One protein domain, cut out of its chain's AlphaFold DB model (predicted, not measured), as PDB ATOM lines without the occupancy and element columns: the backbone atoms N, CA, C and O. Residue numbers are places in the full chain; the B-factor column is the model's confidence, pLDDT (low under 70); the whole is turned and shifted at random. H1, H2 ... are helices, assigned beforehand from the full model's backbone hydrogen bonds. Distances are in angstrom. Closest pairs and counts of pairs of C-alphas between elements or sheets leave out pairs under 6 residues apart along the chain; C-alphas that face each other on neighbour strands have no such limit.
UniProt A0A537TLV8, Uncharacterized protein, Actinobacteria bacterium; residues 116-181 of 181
ATOM      1  N   PRO A 116      -2.685 -15.080 -40.513       96.88
ATOM      2  CA  PRO A 116      -4.121 -14.994 -40.738       96.88
ATOM      3  C   PRO A 116      -4.731 -16.371 -41.011       96.88
ATOM      4  O   PRO A 116      -4.133 -17.212 -41.678       96.88
ATOM      5  N   GLY A 117      -5.963 -16.585 -40.539       94.62
ATOM      6  CA  GLY A 117      -6.731 -17.767 -40.933       94.62
ATOM      7  C   GLY A 117      -7.050 -17.757 -42.437       94.62
ATOM      8  O   GLY A 117      -7.029 -16.690 -43.055       94.62
ATOM      9  N   PRO A 118      -7.390 -18.917 -43.026       93.50
ATOM     10  CA  PRO A 118      -7.695 -19.014 -44.449       93.50
ATOM     11  C   PRO A 118      -8.948 -18.215 -44.811       93.50
ATOM     12  O   PRO A 118      -9.897 -18.117 -44.018       93.50
ATOM     13  N   GLY A 119      -8.995 -17.706 -46.041       95.62
ATOM     14  CA  GLY A 119     -10.151 -16.965 -46.517       95.62
ATOM     15  C   GLY A 119     -10.217 -15.529 -45.992       95.62
ATOM     16  O   GLY A 119      -9.668 -15.174 -44.945       95.62
ATOM     17  N   LEU A 120     -11.033 -14.707 -46.652       97.31
ATOM     18  CA  LEU A 120     -11.311 -13.329 -46.222       97.31
ATOM     19  C   LEU A 120     -11.839 -13.209 -44.783       97.31
ATOM     20  O   LEU A 120     -11.597 -12.200 -44.124       97.31
ATOM     21  N   ALA A 121     -12.552 -14.218 -44.276       97.38
ATOM     22  CA  ALA A 121     -13.027 -14.222 -42.893       97.38
ATOM     23  C   ALA A 121     -11.861 -14.309 -41.892       97.38
ATOM     24  O   ALA A 121     -11.832 -13.550 -40.922       97.38
ATOM     25  N   GLY A 122     -10.880 -15.176 -42.161       96.88
ATOM     26  CA  GLY A 122      -9.676 -15.295 -41.344       96.88
ATOM     27  C   GLY A 122      -8.797 -14.047 -41.429       96.88
ATOM     28  O   GLY A 122      -8.306 -13.575 -40.402       96.88
ATOM     29  N   VAL A 123      -8.689 -13.443 -42.618       98.12
ATOM     30  CA  VAL A 123      -8.024 -12.141 -42.801       98.12
ATOM     31  C   VAL A 123      -8.717 -11.040 -41.997       98.12
ATOM     32  O   VAL A 123      -8.046 -10.259 -41.325       98.12
ATOM     33  N   ALA A 124     -10.050 -10.970 -42.020       98.12
ATOM     34  CA  ALA A 124     -10.802  -9.958 -41.281       98.12
ATOM     35  C   ALA A 124     -10.606 -10.098 -39.763       98.12
ATOM     36  O   ALA A 124     -10.315  -9.109 -39.085       98.12
ATOM     37  N   GLU A 125     -10.696 -11.319 -39.234       97.25
ATOM     38  CA  GLU A 125     -10.452 -11.602 -37.818       97.25
ATOM     39  C   GLU A 125      -9.022 -11.234 -37.404       97.25
ATOM     40  O   GLU A 125      -8.815 -10.525 -36.412       97.25
ATOM     41  N   TRP A 126      -8.032 -11.661 -38.190       97.75
ATOM     42  CA  TRP A 126      -6.636 -11.292 -37.981       97.75
ATOM     43  C   TRP A 126      -6.439  -9.775 -38.000       97.75
ATOM     44  O   TRP A 126      -5.818  -9.230 -37.090       97.75
ATOM     45  N   SER A 127      -7.029  -9.067 -38.966       97.62
ATOM     46  CA  SER A 127      -6.873  -7.615 -39.091       97.62
ATOM     47  C   SER A 127      -7.385  -6.861 -37.859       97.62
ATOM     48  O   SER A 127      -6.795  -5.857 -37.455       97.62
ATOM     49  N   SER A 128      -8.444  -7.367 -37.216       97.44
ATOM     50  CA  SER A 128      -8.988  -6.797 -35.982       97.44
ATOM     51  C   SER A 128      -8.000  -6.948 -34.820       97.44
ATOM     52  O   SER A 128      -7.678  -5.963 -34.147       97.44
ATOM     53  N   ARG A 129      -7.431  -8.150 -34.648       96.25
ATOM     54  CA  ARG A 129      -6.396  -8.431 -33.639       96.25
ATOM     55  C   ARG A 129      -5.128  -7.612 -33.880       96.25
ATOM     56  O   ARG A 129      -4.653  -6.934 -32.970       96.25
ATOM     57  N   ALA A 130      -4.641  -7.579 -35.119       96.81
ATOM     58  CA  ALA A 130      -3.471  -6.797 -35.503       96.81
ATOM     59  C   ALA A 130      -3.669  -5.295 -35.233       96.81
ATOM     60  O   ALA A 130      -2.782  -4.631 -34.694       96.81
ATOM     61  N   ARG A 131      -4.856  -4.750 -35.537       96.69
ATOM     62  CA  ARG A 131      -5.185  -3.344 -35.261       96.69
ATOM     63  C   ARG A 131      -5.207  -3.040 -33.764       96.69
ATOM     64  O   ARG A 131      -4.691  -1.997 -33.361       96.69
ATOM     65  N   ALA A 132      -5.776  -3.929 -32.950       96.06
ATOM     66  CA  ALA A 132      -5.782  -3.782 -31.499       96.06
ATOM     67  C   ALA A 132      -4.352  -3.788 -30.931       96.06
ATOM     68  O   ALA A 132      -3.980  -2.880 -30.186       96.06
ATOM     69  N   ALA A 133      -3.517  -4.734 -31.363       95.31
ATOM     70  CA  ALA A 133      -2.120  -4.830 -30.950       95.31
ATOM     71  C   ALA A 133      -1.305  -3.581 -31.327       95.31
ATOM     72  O   ALA A 133      -0.580  -3.031 -30.496       95.31
ATOM     73  N   LEU A 134      -1.475  -3.071 -32.552       95.25
ATOM     74  CA  LEU A 134      -0.841  -1.827 -33.003       95.25
ATOM     75  C   LEU A 134      -1.269  -0.622 -32.159       95.25
ATOM     76  O   LEU A 134      -0.446   0.238 -31.839       95.25
ATOM     77  N   PHE A 135      -2.547  -0.552 -31.785       95.62
ATOM     78  CA  PHE A 135      -3.060   0.517 -30.934       95.62
ATOM     79  C   PHE A 135      -2.436   0.475 -29.533       95.62
ATOM     80  O   PHE A 135      -1.964   1.503 -29.042       95.62
ATOM     81  N   VAL A 136      -2.354  -0.712 -28.925       95.00
ATOM     82  CA  VAL A 136      -1.705  -0.916 -27.619       95.00
ATOM     83  C   VAL A 136      -0.221  -0.555 -27.681       95.00
ATOM     84  O   VAL A 136       0.256   0.229 -26.858       95.00
ATOM     85  N   ALA A 137       0.506  -1.038 -28.692       94.19
ATOM     86  CA  ALA A 137       1.927  -0.739 -28.863       94.19
ATOM     87  C   ALA A 137       2.188   0.764 -29.044       94.19
ATOM     88  O   ALA A 137       3.132   1.311 -28.467       94.19
ATOM     89  N   ARG A 138       1.323   1.459 -29.795       94.69
ATOM     90  CA  ARG A 138       1.383   2.919 -29.938       94.69
ATOM     91  C   ARG A 138       1.164   3.624 -28.598       94.69
ATOM     92  O   ARG A 138       1.890   4.569 -28.302       94.69
ATOM     93  N   GLY A 139       0.193   3.180 -27.800       94.12
ATOM     94  CA  GLY A 139      -0.053   3.725 -26.463       94.12
ATOM     95  C   GLY A 139       1.161   3.575 -25.541       94.12
ATOM     96  O   GLY A 139       1.573   4.547 -24.909       94.12
ATOM     97  N   GLY A 140       1.791   2.396 -25.544       93.56
ATOM     98  CA  GLY A 140       3.023   2.138 -24.792       93.56
ATOM     99  C   GLY A 140       4.170   3.071 -25.190       93.56
ATOM    100  O   GLY A 140       4.791   3.683 -24.328       93.56
ATOM    101  N   LEU A 141       4.391   3.273 -26.495       94.12
ATOM    102  CA  LEU A 141       5.412   4.202 -27.000       94.12
ATOM    103  C   LEU A 141       5.173   5.656 -26.566       94.12
ATOM    104  O   LEU A 141       6.126   6.374 -26.264       94.12
ATOM    105  N   VAL A 142       3.916   6.105 -26.528       94.88
ATOM    106  CA  VAL A 142       3.575   7.455 -26.052       94.88
ATOM    107  C   VAL A 142       3.877   7.592 -24.559       94.88
ATOM    108  O   VAL A 142       4.508   8.568 -24.159       94.88
ATOM    109  N   ALA A 143       3.502   6.599 -23.752       94.38
ATOM    110  CA  ALA A 143       3.786   6.598 -22.319       94.38
ATOM    111  C   ALA A 143       5.300   6.555 -22.024       94.38
ATOM    112  O   ALA A 143       5.781   7.300 -21.170       94.38
ATOM    113  N   GLU A 144       6.060   5.734 -22.760       94.31
ATOM    114  CA  GLU A 144       7.527   5.672 -22.680       94.31
ATOM    115  C   GLU A 144       8.160   7.027 -23.014       94.31
ATOM    116  O   GLU A 144       9.000   7.524 -22.262       94.31
ATOM    117  N   ARG A 145       7.718   7.669 -24.102       96.25
ATOM    118  CA  ARG A 145       8.189   9.005 -24.491       96.25
ATOM    119  C   ARG A 145       7.943  10.026 -23.382       96.25
ATOM    120  O   ARG A 145       8.846  10.786 -23.040       96.25
ATOM    121  N   ASP A 146       6.738  10.051 -22.823       95.81
ATOM    122  CA  ASP A 146       6.372  11.020 -21.789       95.81
ATOM    123  C   ASP A 146       7.178  10.794 -20.497       95.81
ATOM    124  O   ASP A 146       7.586  11.756 -19.838       95.81
ATOM    125  N   ALA A 147       7.488   9.536 -20.165       95.06
ATOM    126  CA  ALA A 147       8.373   9.196 -19.055       95.06
ATOM    127  C   ALA A 147       9.814   9.681 -19.286       95.06
ATOM    128  O   ALA A 147      10.382  10.304 -18.390       95.06
ATOM    129  N   VAL A 148      10.380   9.467 -20.481       96.44
ATOM    130  CA  VAL A 148      11.736   9.936 -20.828       96.44
ATOM    131  C   VAL A 148      11.827  11.461 -20.760       96.44
ATOM    132  O   VAL A 148      12.777  11.994 -20.188       96.44
ATOM    133  N   VAL A 149      10.829  12.182 -21.283       95.19
ATOM    134  CA  VAL A 149      10.789  13.654 -21.210       95.19
ATOM    135  C   VAL A 149      10.756  14.131 -19.759       95.19
ATOM    136  O   VAL A 149      11.483  15.056 -19.394       95.19
ATOM    137  N   ARG A 150       9.944  13.492 -18.907       93.75
ATOM    138  CA  ARG A 150       9.888  13.824 -17.479       93.75
ATOM    139  C   ARG A 150      11.235  13.582 -16.791       93.75
ATOM    140  O   ARG A 150      11.734  14.492 -16.137       93.75
ATOM    141  N   GLN A 151      11.846  12.416 -16.997       93.81
ATOM    142  CA  GLN A 151      13.155  12.076 -16.423       93.81
ATOM    143  C   GLN A 151      14.256  13.041 -16.880       93.81
ATOM    144  O   GLN A 151      15.078  13.475 -16.076       93.81
ATOM    145  N   ALA A 152      14.255  13.437 -18.155       91.50
ATOM    146  CA  ALA A 152      15.199  14.421 -18.675       91.50
ATOM    147  C   ALA A 152      15.031  15.797 -18.006       91.50
ATOM    148  O   ALA A 152      16.024  16.456 -17.692       91.50
ATOM    149  N   ASN A 153      13.791  16.222 -17.742       85.19
ATOM    150  CA  ASN A 153      13.519  17.468 -17.025       85.19
ATOM    151  C   ASN A 153      13.976  17.404 -15.561       85.19
ATOM    152  O   ASN A 153      14.568  18.363 -15.068       85.19
ATOM    153  N   GLU A 154      13.745  16.279 -14.882       91.12
ATOM    154  CA  GLU A 154      14.207  16.040 -13.508       91.12
ATOM    155  C   GLU A 154      15.738  16.082 -13.417       91.12
ATOM    156  O   GLU A 154      16.290  16.821 -12.600       91.12
ATOM    157  N   LEU A 155      16.437  15.380 -14.316       92.88
ATOM    158  CA  LEU A 155      17.899  15.431 -14.415       92.88
ATOM    159  C   LEU A 155      18.400  16.848 -14.717       92.88
ATOM    160  O   LEU A 155      19.360  17.317 -14.108       92.88
ATOM    161  N   GLY A 156      17.729  17.559 -15.625       83.94
ATOM    162  CA  GLY A 156      18.064  18.937 -15.966       83.94
ATOM    163  C   GLY A 156      17.914  19.913 -14.797       83.94
ATOM    164  O   GLY A 156      18.697  20.861 -14.713       83.94
ATOM    165  N   ALA A 157      16.941  19.689 -13.912       81.88
ATOM    166  CA  ALA A 157      16.750  20.468 -12.691       81.88
ATOM    167  C   ALA A 157      17.828  20.148 -11.643       81.88
ATOM    168  O   ALA A 157      18.419  21.066 -11.077       81.88
ATOM    169  N   LEU A 158      18.158  18.862 -11.461       83.38
ATOM    170  CA  LEU A 158      19.220  18.416 -10.551       83.38
ATOM    171  C   LEU A 158      20.590  18.995 -10.927       83.38
ATOM    172  O   LEU A 158      21.293  19.506 -10.062       83.38
ATOM    173  N   VAL A 159      20.953  18.972 -12.214       87.38
ATOM    174  CA  VAL A 159      22.234  19.520 -12.698       87.38
ATOM    175  C   VAL A 159      22.305  21.044 -12.544       87.38
ATOM    176  O   VAL A 159      23.383  21.587 -12.319       87.38
ATOM    177  N   ARG A 160      21.171  21.749 -12.651       78.06
ATOM    178  CA  ARG A 160      21.114  23.218 -12.542       78.06
ATOM    179  C   ARG A 160      20.943  23.736 -11.112       78.06
ATOM    180  O   ARG A 160      21.077  24.936 -10.906       78.06
ATOM    181  N   GLY A 161      20.640  22.871 -10.141       69.44
ATOM    182  CA  GLY A 161      20.363  23.275  -8.757       69.44
ATOM    183  C   GLY A 161      19.080  24.102  -8.587       69.44
ATOM    184  O   GLY A 161      18.860  24.676  -7.523       69.44
ATOM    185  N   GLU A 162      18.228  24.177  -9.615       58.50
ATOM    186  CA  GLU A 162      16.961  24.910  -9.578       58.50
ATOM    187  C   GLU A 162      15.821  23.957  -9.164       58.50
ATOM    188  O   GLU A 162      15.672  22.891  -9.768       58.50
ATOM    189  N   PRO A 163      14.984  24.302  -8.164       55.84
ATOM    190  CA  PRO A 163      13.852  23.464  -7.782       55.84
ATOM    191  C   PRO A 163      12.843  23.350  -8.934       55.84
ATOM    192  O   PRO A 163      12.585  24.321  -9.647       55.84
ATOM    193  N   LEU A 164      12.258  22.153  -9.093       53.94
ATOM    194  CA  LEU A 164      11.274  21.769 -10.120       53.94
ATOM    195  C   LEU A 164       9.969  22.582 -10.018       53.94
ATOM    196  O   LEU A 164       8.907  22.062  -9.684       53.94
ATOM    197  N   SER A 165      10.007  23.872 -10.336       53.03
ATOM    198  CA  SER A 165       8.799  24.664 -10.540       53.03
ATOM    199  C   SER A 165       8.277  24.404 -11.950       53.03
ATOM    200  O   SER A 165       8.630  25.118 -12.883       53.03
ATOM    201  N   ALA A 166       7.465  23.350 -12.088       51.50
ATOM    202  CA  ALA A 166       6.496  23.104 -13.162       51.50
ATOM    203  C   ALA A 166       6.793  23.812 -14.502       51.50
ATOM    204  O   ALA A 166       6.042  24.680 -14.957       51.50
ATOM    205  N   ALA A 167       7.884  23.436 -15.169       53.28
ATOM    206  CA  ALA A 167       8.148  23.894 -16.524       53.28
ATOM    207  C   ALA A 167       7.275  23.079 -17.488       53.28
ATOM    208  O   ALA A 167       7.703  22.081 -18.061       53.28
ATOM    209  N   SER A 168       6.014  23.490 -17.642       57.72
ATOM    210  CA  SER A 168       5.183  23.003 -18.744       57.72
ATOM    211  C   SER A 168       5.905  23.283 -20.077       57.72
ATOM    212  O   SER A 168       6.621  24.287 -20.176       57.72
ATOM    213  N   PRO A 169       5.718  22.460 -21.125       61.03
ATOM    214  CA  PRO A 169       6.347  22.672 -22.433       61.03
ATOM    215  C   PRO A 169       6.164  24.101 -22.979       61.03
ATOM    216  O   PRO A 169       7.077  24.668 -23.577       61.03
ATOM    217  N   GLY A 170       5.023  24.742 -22.687       66.25
ATOM    218  CA  GLY A 170       4.760  26.136 -23.061       66.25
ATOM    219  C   GLY A 170       5.555  27.176 -22.255       66.25
ATOM    220  O   GLY A 170       5.798  28.280 -22.735       66.25
ATOM    221  N   ALA A 171       5.992  26.852 -21.036       64.19
ATOM    222  CA  ALA A 171       6.886  27.704 -20.251       64.19
ATOM    223  C   ALA A 171       8.331  27.653 -20.776       64.19
ATOM    224  O   ALA A 171       9.017  28.675 -20.752       64.19
ATOM    225  N   VAL A 172       8.761  26.497 -21.296       65.44
ATOM    226  CA  VAL A 172      10.078  26.326 -21.932       65.44
ATOM    227  C   VAL A 172      10.140  27.077 -23.266       65.44
ATOM    228  O   VAL A 172      11.073  27.852 -23.471       65.44
ATOM    229  N   ALA A 173       9.114  26.953 -24.120       72.06
ATOM    230  CA  ALA A 173       9.032  27.685 -25.392       72.06
ATOM    231  C   ALA A 173       9.120  29.215 -25.199       72.06
ATOM    232  O   ALA A 173       9.954  29.875 -25.812       72.06
ATOM    233  N   ARG A 174       8.365  29.769 -24.238       70.62
ATOM    234  CA  ARG A 174       8.397  31.206 -23.901       70.62
ATOM    235  C   ARG A 174       9.700  31.689 -23.259       70.62
ATOM    236  O   ARG A 174       9.914  32.897 -23.150       70.62
ATOM    237  N   ARG A 175      10.528  30.790 -22.716       70.31
ATOM    238  CA  ARG A 175      11.849  31.146 -22.170       70.31
ATOM    239  C   ARG A 175      12.890  31.188 -23.292       70.31
ATOM    240  O   ARG A 175      13.740  32.066 -23.266       70.31
ATOM    241  N   LEU A 176      12.771  30.303 -24.285       76.00
ATOM    242  CA  LEU A 176      13.614  30.314 -25.483       76.00
ATOM    243  C   LEU A 176      13.372  31.558 -26.344       76.00
ATOM    244  O   LEU A 176      14.339  32.234 -26.665       76.00
ATOM    245  N   GLU A 177      12.116  31.934 -26.604       78.75
ATOM    246  CA  GLU A 177      11.795  33.166 -27.356       78.75
ATOM    247  C   GLU A 177      12.378  34.436 -26.713       78.75
ATOM    248  O   GLU A 177      12.808  35.352 -27.411       78.75
ATOM    249  N   ARG A 178      12.435  34.478 -25.374       75.12
ATOM    250  CA  ARG A 178      13.018  35.597 -24.615       75.12
ATOM    251  C   ARG A 178      14.543  35.595 -24.567       75.12
ATOM    252  O   ARG A 178      15.113  36.638 -24.292       75.12
ATOM    253  N   ALA A 179      15.187  34.449 -24.769       71.88
ATOM    254  CA  ALA A 179      16.645  34.345 -24.830       71.88
ATOM    255  C   ALA A 179      17.187  34.560 -26.256       71.88
ATOM    256  O   ALA A 179      18.384  34.763 -26.428       71.88
ATOM    257  N   SER A 180      16.313  34.488 -27.265       65.69
ATOM    258  CA  SER A 180      16.619  34.748 -28.676       65.69
ATOM    259  C   SER A 180      16.219  36.152 -29.157       65.69
ATOM    260  O   SER A 180      16.275  36.401 -30.359       65.69
ATOM    261  N   SER A 181      15.783  37.035 -28.250       48.53
ATOM    262  CA  SER A 181      15.626  38.484 -28.474       48.53
ATOM    263  C   SER A 181      16.729  39.232 -27.742       48.53
ATOM    264  O   SER A 181      17.204  40.245 -28.293       48.53
TER     265      SER A 181
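Overview. This is residues 116 to 181 of the 181 residues of an uncharacterized protein of Actinobacteria bacterium (UniProt A0A537TLV8). One long, straight helix, H1, makes nearly the whole length of the model. Beyond its last residue the backbone folds back through a short link to a small helix, H2, set off to the side of that end without packing on H1. The 66 printed residues hold two named helices, H1 then H2, and no named strand: all helix. The whole is extended, with a radius of gyration of the C-alphas of 21.4 A, and spans 63 by 26 by 14 A.

Along the chain. H1, residues 119 to 160, measures 61.2 A from C-alpha 119 at (-10.151, -16.965, -46.517) to C-alpha 160 at (21.114, 23.218, -12.542). H2, residues 169 to 179, ends with C-alpha 179 at (16.645, 34.345, -24.830).

Arrangement. H1 and H2 are apart. Residues 131 to 152 of H1 stand free. Every O i to N i+4 pair is within hydrogen-bond range in H1, and 6 of 7 in H2.

Size, cuts and confidence. The C-alphas farthest apart, of Pro 118 and Ser 181, are 64.1 A apart. The printed part has no cut. The 8-residue link is short. Residues 161 to 172 and 180 to 181 have pLDDT under 70.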